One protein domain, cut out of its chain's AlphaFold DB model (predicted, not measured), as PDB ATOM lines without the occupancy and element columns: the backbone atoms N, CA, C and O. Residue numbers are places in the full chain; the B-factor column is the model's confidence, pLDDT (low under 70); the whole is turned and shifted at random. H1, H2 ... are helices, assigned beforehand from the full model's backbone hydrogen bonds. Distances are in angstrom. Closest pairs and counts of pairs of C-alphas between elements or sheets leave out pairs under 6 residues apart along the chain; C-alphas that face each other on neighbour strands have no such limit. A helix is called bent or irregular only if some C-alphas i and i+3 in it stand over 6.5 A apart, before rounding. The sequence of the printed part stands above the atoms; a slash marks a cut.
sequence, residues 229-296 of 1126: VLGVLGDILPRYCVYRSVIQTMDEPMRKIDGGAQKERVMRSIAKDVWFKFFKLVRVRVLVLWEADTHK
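What this domain is: This is residues 229 to 296 of the 1126 residues of the protein "Predicted protein" of Postia placenta (strain ATCC 44394 / Madison 698-R) (UniProt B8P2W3). One long helix, H4, makes the longest axis, and the three helices before it fold along one side of it: H1 runs beside its first half, H2 crosses it at a slant, and the short H3 turns the chain back to where H4 begins. The last residues of H4, 290 to 296, stick out beyond this small body. The printed part has 68 residues with four named helices, H1, H2, H3 and H4 in that order, and no named strand; the class is all helix. It is compact, with a radius of gyration of the C-alphas of 12.4 A, and elongated, with spans of 40 by 24 by 15 A.

Where its parts are: H1 holds residues 229 to 240 and is 15.3 A long from its first C-alpha, at (263.105, 197.251, 164.990), to its last. H1 is irregular: C-alphas 234 and 237 are 7.0 A apart. H2 holds residues 244 to 258, is 20.5 A long and is only just irregular, with C-alphas 249 and 252 6.8 A apart. H3 holds residues 261 to 267. H4 holds residues 272 to 296 and is 35.9 A long, from C-alpha 272 at (257.988, 208.508, 161.129) to C-alpha 296 at (233.781, 186.799, 145.847).

How they stand to each other: H1 and H4 touch, H4 with residues 274 to 282 alone; the closest C-alphas are those of Gly 234 and Val 274, 5.4 A apart. The two run the same way at a shallow tilt of 18 degrees. H1 and H2 are close but not clearly touching, the closest C-alphas being those of Tyr 240 and Val 246, 6.8 A apart. H2 touches H4, here with residues 279 to 289 of H4 alone, and the C-alphas of Ile 247 and Val 286 come closest at 6.3 A. They run opposite ways at a steep tilt of 54 degrees. H3 is close to H2 but not clearly touching, with the closest C-alphas, of Ile 257 and Lys 263, 5.3 A apart and the lines about perpendicular at 80 degrees. H3 is also close to H4 but not clearly touching, with the C-alphas of Val 266 and Lys 272 closest at 5.5 A. H1 and H3 are apart. Every O i to N i+4 pair is within hydrogen-bond range in H3, against 5 of 8 in H1, 9 of 11 in H2 and 20 of 21 in H4.

The domain as a whole: The two C-alphas farthest apart are those of Ile 270 and Lys 296, at 40.6 A. The printed part has no cut, and the links H1 to H2, H2 to H3 and H3 to H4 are tight. The mean pLDDT of the printed part is 85.8, and residues 295 to 296 are under 70.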
ATOM      1  N   VAL A 229     264.576 197.105 164.973       71.31
ATOM      2  CA  VAL A 229     263.105 197.251 164.990       71.31
ATOM      3  C   VAL A 229     262.600 198.112 163.824       71.31
ATOM      4  O   VAL A 229     261.546 197.809 163.253       71.31
ATOM      5  N   LEU A 230     263.355 199.130 163.401       82.38
ATOM      6  CA  LEU A 230     263.069 199.866 162.167       82.38
ATOM      7  C   LEU A 230     263.161 198.943 160.941       82.38
ATOM      8  O   LEU A 230     262.284 199.012 160.086       82.38
ATOM      9  N   GLY A 231     264.109 198.005 160.897       83.06
ATOM     10  CA  GLY A 231     264.173 196.937 159.894       83.06
ATOM     11  C   GLY A 231     262.985 195.967 159.966       83.06
ATOM     12  O   GLY A 231     262.440 195.561 158.943       83.06
ATOM     13  N   VAL A 232     262.468 195.636 161.155       80.94
ATOM     14  CA  VAL A 232     261.233 194.830 161.258       80.94
ATOM     15  C   VAL A 232     260.045 195.537 160.587       80.94
ATOM     16  O   VAL A 232     259.285 194.892 159.862       80.94
ATOM     17  N   LEU A 233     259.898 196.850 160.790       82.88
ATOM     18  CA  LEU A 233     258.815 197.661 160.213       82.88
ATOM     19  C   LEU A 233     259.034 198.024 158.734       82.88
ATOM     20  O   LEU A 233     258.074 198.054 157.967       82.88
ATOM     21  N   GLY A 234     260.274 198.312 158.338       86.38
ATOM     22  CA  GLY A 234     260.649 198.791 157.005       86.38
ATOM     23  C   GLY A 234     260.943 197.686 155.995       86.38
ATOM     24  O   GLY A 234     260.683 197.872 154.809       86.38
ATOM     25  N   ASP A 235     261.405 196.527 156.464       83.88
ATOM     26  CA  ASP A 235     261.795 195.394 155.626       83.88
ATOM     27  C   ASP A 235     260.928 194.162 155.851       83.88
ATOM     28  O   ASP A 235     260.358 193.633 154.898       83.88
ATOM     29  N   ILE A 236     260.838 193.664 157.088       85.62
ATOM     30  CA  ILE A 236     260.300 192.317 157.338       85.62
ATOM     31  C   ILE A 236     258.774 192.294 157.190       85.62
ATOM     32  O   ILE A 236     258.245 191.527 156.383       85.62
ATOM     33  N   LEU A 237     258.045 193.129 157.934       89.25
ATOM     34  CA  LEU A 237     256.580 193.162 157.884       89.25
ATOM     35  C   LEU A 237     256.020 193.494 156.483       89.25
ATOM     36  O   LEU A 237     255.081 192.807 156.065       89.25
ATOM     37  N   PRO A 238     256.586 194.437 155.701       92.44
ATOM     38  CA  PRO A 238     256.229 194.659 154.296       92.44
ATOM     39  C   PRO A 238     256.237 193.404 153.415       92.44
ATOM     40  O   PRO A 238     255.316 193.224 152.610       92.44
ATOM     41  N   ARG A 239     257.213 192.503 153.596       92.06
ATOM     42  CA  ARG A 239     257.319 191.235 152.844       92.06
ATOM     43  C   ARG A 239     256.191 190.261 153.199       92.06
ATOM     44  O   ARG A 239     255.713 189.539 152.331       92.06
ATOM     45  N   TYR A 240     255.716 190.280 154.448       93.62
ATOM     46  CA  TYR A 240     254.613 189.433 154.929       93.62
ATOM     47  C   TYR A 240     253.218 190.054 154.775       93.62
ATOM     48  O   TYR A 240     252.228 189.325 154.736       93.62
ATOM     49  N   CYS A 241     253.100 191.369 154.587       93.50
ATOM     50  CA  CYS A 241     251.821 192.040 154.322       93.50
ATOM     51  C   CYS A 241     251.221 191.706 152.942       93.50
ATOM     52  O   CYS A 241     250.443 192.490 152.414       93.50
ATOM     53  N   VAL A 242     251.633 190.615 152.297       92.88
ATOM     54  CA  VAL A 242     250.964 190.027 151.128       92.88
ATOM     55  C   VAL A 242     249.909 188.995 151.554       92.88
ATOM     56  O   VAL A 242     248.958 188.763 150.815       92.88
ATOM     57  N   TYR A 243     250.049 188.396 152.744       94.00
ATOM     58  CA  TYR A 243     249.113 187.410 153.293       94.00
ATOM     59  C   TYR A 243     247.871 188.087 153.895       94.00
ATOM     60  O   TYR A 243     247.972 189.087 154.614       94.00
ATOM     61  N   ARG A 244     246.690 187.503 153.672       91.50
ATOM     62  CA  ARG A 244     245.389 188.020 154.123       91.50
ATOM     63  C   ARG A 244     245.314 188.110 155.638       91.50
ATOM     64  O   ARG A 244     244.852 189.118 156.153       91.50
ATOM     65  N   SER A 245     245.798 187.091 156.346       89.06
ATOM     66  CA  SER A 245     245.846 187.075 157.814       89.06
ATOM     67  C   SER A 245     246.651 188.250 158.376       89.06
ATOM     68  O   SER A 245     246.192 188.903 159.312       89.06
ATOM     69  N   VAL A 246     247.792 188.579 157.764       90.31
ATOM     70  CA  VAL A 246     248.663 189.685 158.185       90.31
ATOM     71  C   VAL A 246     247.983 191.025 157.914       90.31
ATOM     72  O   VAL A 246     247.875 191.840 158.824       90.31
ATOM     73  N   ILE A 247     247.441 191.234 156.708       91.81
ATOM     74  CA  ILE A 247     246.721 192.472 156.355       91.81
ATOM     75  C   ILE A 247     245.507 192.687 157.273       91.81
ATOM     76  O   ILE A 247     245.329 193.784 157.796       91.81
ATOM     77  N   GLN A 248     244.702 191.647 157.520       89.62
ATOM     78  CA  GLN A 248     243.537 191.728 158.412       89.62
ATOM     79  C   GLN A 248     243.937 192.030 159.862       89.62
ATOM     80  O   GLN A 248     243.292 192.850 160.507       89.62
ATOM     81  N   THR A 249     245.019 191.418 160.354       88.56
ATOM     82  CA  THR A 249     245.562 191.703 161.697       88.56
ATOM     83  C   THR A 249     246.071 193.138 161.819       88.56
ATOM     84  O   THR A 249     246.011 193.716 162.900       88.56
ATOM     85  N   MET A 250     246.560 193.724 160.722       88.56
ATOM     86  CA  MET A 250     247.097 195.086 160.705       88.56
ATOM     87  C   MET A 250     246.034 196.170 160.486       88.56
ATOM     88  O   MET A 250     246.218 197.268 160.999       88.56
ATOM     89  N   ASP A 251     244.926 195.914 159.778       89.62
ATOM     90  CA  ASP A 251     243.938 196.959 159.443       89.62
ATOM     91  C   ASP A 251     243.372 197.688 160.677       89.62
ATOM     92  O   ASP A 251     243.365 198.919 160.723       89.62
ATOM     93  N   GLU A 252     242.931 196.957 161.704       84.94
ATOM     94  CA  GLU A 252     242.355 197.580 162.900       84.94
ATOM     95  C   GLU A 252     243.394 198.391 163.712       84.94
ATOM     96  O   GLU A 252     243.115 199.562 163.998       84.94
ATOM     97  N   PRO A 253     244.603 197.874 164.037       83.69
ATOM     98  CA  PRO A 253     245.678 198.685 164.613       83.69
ATOM     99  C   PRO A 253     246.050 199.910 163.772       83.69
ATOM    100  O   PRO A 253     246.224 200.992 164.326       83.69
ATOM    101  N   MET A 254     246.133 199.773 162.444       87.56
ATOM    102  CA  MET A 254     246.496 200.875 161.547       87.56
ATOM    103  C   MET A 254     245.440 201.983 161.565       87.56
ATOM    104  O   MET A 254     245.801 203.150 161.699       87.56
ATOM    105  N   ARG A 255     244.143 201.638 161.523       85.38
ATOM    106  CA  ARG A 255     243.047 202.612 161.682       85.38
ATOM    107  C   ARG A 255     243.060 203.280 163.060       85.38
ATOM    108  O   ARG A 255     242.876 204.491 163.147       85.38
ATOM    109  N   LYS A 256     243.319 202.519 164.131       82.88
ATOM    110  CA  LYS A 256     243.425 203.048 165.505       82.88
ATOM    111  C   LYS A 256     244.600 204.006 165.688       82.88
ATOM    112  O   LYS A 256     244.464 204.980 166.419       82.88
ATOM    113  N   ILE A 257     245.737 203.736 165.047       80.25
ATOM    114  CA  ILE A 257     246.896 204.629 165.096       80.25
ATOM    115  C   ILE A 257     246.621 205.886 164.271       80.25
ATOM    116  O   ILE A 257     246.803 206.977 164.797       80.25
ATOM    117  N   ASP A 258     246.134 205.747 163.034       85.81
ATOM    118  CA  ASP A 258     245.907 206.867 162.106       85.81
ATOM    119  C   ASP A 258     244.798 207.840 162.556       85.81
ATOM    120  O   ASP A 258     244.881 209.040 162.295       85.81
ATOM    121  N   GLY A 259     243.782 207.338 163.266       76.06
ATOM    122  CA  GLY A 259     242.684 208.137 163.823       76.06
ATOM    123  C   GLY A 259     242.889 208.638 165.259       76.06
ATOM    124  O   GLY A 259     241.952 209.189 165.831       76.06
ATOM    125  N   GLY A 260     244.056 208.417 165.877       79.00
ATOM    126  CA  GLY A 260     244.289 208.701 167.299       79.00
ATOM    127  C   GLY A 260     245.544 209.527 167.587       79.00
ATOM    128  O   GLY A 260     246.401 209.729 166.729       79.00
ATOM    129  N   ALA A 261     245.707 209.945 168.848       73.00
ATOM    130  CA  ALA A 261     246.896 210.668 169.331       73.00
ATOM    131  C   ALA A 261     248.219 209.891 169.125       73.00
ATOM    132  O   ALA A 261     249.310 210.458 169.175       73.00
ATOM    133  N   GLN A 262     248.136 208.582 168.873       75.81
ATOM    134  CA  GLN A 262     249.245 207.727 168.467       75.81
ATOM    135  C   GLN A 262     249.866 208.181 167.135       75.81
ATOM    136  O   GLN A 262     251.090 208.147 167.025       75.81
ATOM    137  N   LYS A 263     249.072 208.664 166.163       86.38
ATOM    138  CA  LYS A 263     249.585 209.228 164.903       86.38
ATOM    139  C   LYS A 263     250.565 210.352 165.169       86.38
ATOM    140  O   LYS A 263     251.684 210.301 164.675       86.38
ATOM    141  N   GLU A 264     250.192 211.331 165.988       77.50
ATOM    142  CA  GLU A 264     251.082 212.448 166.309       77.50
ATOM    143  C   GLU A 264     252.366 211.992 167.002       77.50
ATOM    144  O   GLU A 264     253.438 212.495 166.678       77.50
ATOM    145  N   ARG A 265     252.288 211.009 167.908       78.19
ATOM    146  CA  ARG A 265     253.480 210.447 168.565       78.19
ATOM    147  C   ARG A 265     254.439 209.810 167.560       78.19
ATOM    148  O   ARG A 265     255.636 210.055 167.645       78.19
ATOM    149  N   VAL A 266     253.927 209.046 166.593       79.62
ATOM    150  CA  VAL A 266     254.753 208.435 165.539       79.62
ATOM    151  C   VAL A 266     255.261 209.480 164.541       79.62
ATOM    152  O   VAL A 266     256.417 209.432 164.144       79.62
ATOM    153  N   MET A 267     254.448 210.478 164.186       81.75
ATOM    154  CA  MET A 267     254.848 211.564 163.280       81.75
ATOM    155  C   MET A 267     255.875 212.529 163.897       81.75
ATOM    156  O   MET A 267     256.531 213.260 163.158       81.75
ATOM    157  N   ARG A 268     256.027 212.525 165.229       81.06
ATOM    158  CA  ARG A 268     257.083 213.233 165.975       81.06
ATOM    159  C   ARG A 268     258.276 212.337 166.340       81.06
ATOM    160  O   ARG A 268     259.219 212.838 166.944       81.06
ATOM    161  N   SER A 269     258.248 211.039 166.025       81.75
ATOM    162  CA  SER A 269     259.341 210.116 166.345       81.75
ATOM    163  C   SER A 269     260.244 209.852 165.142       81.75
ATOM    164  O   SER A 269     259.860 210.006 163.985       81.75
ATOM    165  N   ILE A 270     261.447 209.364 165.429       79.62
ATOM    166  CA  ILE A 270     262.413 208.863 164.440       79.62
ATOM    167  C   ILE A 270     261.878 207.716 163.561       79.62
ATOM    168  O   ILE A 270     262.434 207.441 162.505       79.62
ATOM    169  N   ALA A 271     260.785 207.053 163.960       82.75
ATOM    170  CA  ALA A 271     260.160 205.995 163.170       82.75
ATOM    171  C   ALA A 271     259.203 206.528 162.087       82.75
ATOM    172  O   ALA A 271     258.715 205.728 161.288       82.75
ATOM    173  N   LYS A 272     258.933 207.844 162.044       90.56
ATOM    174  CA  LYS A 272     257.988 208.508 161.129       90.56
ATOM    175  C   LYS A 272     258.074 207.998 159.691       90.56
ATOM    176  O   LYS A 272     257.058 207.582 159.139       90.56
ATOM    177  N   ASP A 273     259.257 208.022 159.083       89.81
ATOM    178  CA  ASP A 273     259.391 207.788 157.639       89.81
ATOM    179  C   ASP A 273     259.261 206.302 157.280       89.81
ATOM    180  O   ASP A 273     258.631 205.945 156.281       89.81
ATOM    181  N   VAL A 274     259.788 205.422 158.139       89.00
ATOM    182  CA  VAL A 274     259.609 203.965 158.045       89.00
ATOM    183  C   VAL A 274     258.134 203.606 158.236       89.00
ATOM    184  O   VAL A 274     257.556 202.886 157.419       89.00
ATOM    185  N   TRP A 275     257.497 204.169 159.266       89.75
ATOM    186  CA  TRP A 275     256.077 203.981 159.543       89.75
ATOM    187  C   TRP A 275     255.196 204.480 158.401       89.75
ATOM    188  O   TRP A 275     254.291 203.765 157.988       89.75
ATOM    189  N   PHE A 276     255.452 205.668 157.851       91.31
ATOM    190  CA  PHE A 276     254.634 206.239 156.783       91.31
ATOM    191  C   PHE A 276     254.712 205.403 155.497       91.31
ATOM    192  O   PHE A 276     253.680 205.106 154.887       91.31
ATOM    193  N   LYS A 277     255.916 204.937 155.127       90.62
ATOM    194  CA  LYS A 277     256.119 203.997 154.010       90.62
ATOM    195  C   LYS A 277     255.374 202.677 154.245       90.62
ATOM    196  O   LYS A 277     254.675 202.205 153.346       90.62
ATOM    197  N   PHE A 278     255.468 202.110 155.451       92.94
ATOM    198  CA  PHE A 278     254.769 200.876 155.820       92.94
ATOM    199  C   PHE A 278     253.239 201.043 155.835       92.94
ATOM    200  O   PHE A 278     252.523 200.245 155.235       92.94
ATOM    201  N   PHE A 279     252.732 202.117 156.440       92.81
ATOM    202  CA  PHE A 279     251.313 202.452 156.509       92.81
ATOM    203  C   PHE A 279     250.707 202.623 155.110       92.81
ATOM    204  O   PHE A 279     249.688 202.000 154.807       92.81
ATOM    205  N   LYS A 280     251.361 203.391 154.221       91.88
ATOM    206  CA  LYS A 280     250.929 203.560 152.820       91.88
ATOM    207  C   LYS A 280     250.827 202.206 152.108       91.88
ATOM    208  O   LYS A 280     249.820 201.938 151.454       91.88
ATOM    209  N   LEU A 281     251.816 201.327 152.294       92.31
ATOM    210  CA  LEU A 281     251.807 199.972 151.737       92.31
ATOM    211  C   LEU A 281     250.641 199.127 152.275       92.31
ATOM    212  O   LEU A 281     249.920 198.514 151.489       92.31
ATOM    213  N   VAL A 282     250.435 199.097 153.596       91.88
ATOM    214  CA  VAL A 282     249.340 198.331 154.211       91.88
ATOM    215  C   VAL A 282     247.986 198.845 153.728       91.88
ATOM    216  O   VAL A 282     247.151 198.035 153.342       91.88
ATOM    217  N   ARG A 283     247.773 200.166 153.651       92.69
ATOM    218  CA  ARG A 283     246.512 200.757 153.167       92.69
ATOM    219  C   ARG A 283     246.190 200.358 151.725       92.69
ATOM    220  O   ARG A 283     245.061 199.947 151.470       92.69
ATOM    221  N   VAL A 284     247.165 200.389 150.810       91.62
ATOM    222  CA  VAL A 284     246.980 199.891 149.428       91.62
ATOM    223  C   VAL A 284     246.570 198.414 149.431       91.62
ATOM    224  O   VAL A 284     245.622 198.027 148.753       91.62
ATOM    225  N   ARG A 285     247.226 197.579 150.244       94.31
ATOM    226  CA  ARG A 285     246.931 196.138 150.296       94.31
ATOM    227  C   ARG A 285     245.624 195.798 151.027       94.31
ATOM    228  O   ARG A 285     245.000 194.795 150.688       94.31
ATOM    229  N   VAL A 286     245.161 196.638 151.959       91.75
ATOM    230  CA  VAL A 286     243.807 196.574 152.542       91.75
ATOM    231  C   VAL A 286     242.743 196.864 151.479       91.75
ATOM    232  O   VAL A 286     241.764 196.127 151.402       91.75
ATOM    233  N   LEU A 287     242.948 197.870 150.619       90.69
ATOM    234  CA  LEU A 287     242.026 198.162 149.514       90.69
ATOM    235  C   LEU A 287     241.938 196.985 148.532       90.69
ATOM    236  O   LEU A 287     240.839 196.510 148.262       90.69
ATOM    237  N   VAL A 288     243.078 196.431 148.102       90.81
ATOM    238  CA  VAL A 288     243.119 195.218 147.257       90.81
ATOM    239  C   VAL A 288     242.448 194.017 147.939       90.81
ATOM    240  O   VAL A 288     241.787 193.213 147.283       90.81
ATOM    241  N   LEU A 289     242.573 193.878 149.262       90.50
ATOM    242  CA  LEU A 289     241.868 192.843 150.018       90.50
ATOM    243  C   LEU A 289     240.344 193.056 150.007       90.50
ATOM    244  O   LEU A 289     239.599 192.091 149.830       90.50
ATOM    245  N   TRP A 290     239.864 194.289 150.171       87.81
ATOM    246  CA  TRP A 290     238.437 194.606 150.074       87.81
ATOM    247  C   TRP A 290     237.906 194.427 148.646       87.81
ATOM    248  O   TRP A 290     236.807 193.899 148.464       87.81
ATOM    249  N   GLU A 291     238.688 194.758 147.619       84.69
ATOM    250  CA  GLU A 291     238.386 194.404 146.228       84.69
ATOM    251  C   GLU A 291     238.281 192.879 146.069       84.69
ATOM    252  O   GLU A 291     237.270 192.381 145.577       84.69
ATOM    253  N   ALA A 292     239.255 192.110 146.561       81.31
ATOM    254  CA  ALA A 292     239.228 190.649 146.497       81.31
ATOM    255  C   ALA A 292     238.013 190.037 147.223       81.31
ATOM    256  O   ALA A 292     237.414 189.079 146.729       81.31
ATOM    257  N   ASP A 293     237.620 190.588 148.375       81.44
ATOM    258  CA  ASP A 293     236.460 190.124 149.139       81.44
ATOM    259  C   ASP A 293     235.119 190.559 148.514       81.44
ATOM    260  O   ASP A 293     234.183 189.762 148.502       81.44
ATOM    261  N   THR A 294     235.020 191.747 147.904       76.81
ATOM    262  CA  THR A 294     233.811 192.185 147.167       76.81
ATOM    263  C   THR A 294     233.627 191.464 145.826       76.81
ATOM    264  O   THR A 294     232.497 191.316 145.351       76.81
ATOM    265  N   HIS A 295     234.702 190.949 145.221       68.19
ATOM    266  CA  HIS A 295     234.629 190.134 144.004       68.19
ATOM    267  C   HIS A 295     234.243 188.664 144.251       68.19
ATOM    268  O   HIS A 295     233.910 187.973 143.284       68.19
ATOM    269  N   LYS A 296     234.176 188.187 145.508       62.31
ATOM    270  CA  LYS A 296     233.781 186.799 145.847       62.31
ATOM    271  C   LYS A 296     232.371 186.384 145.418       62.31
ATOM    272  O   LYS A 296     232.101 185.190 145.384       62.31
TER     273      LYS A 296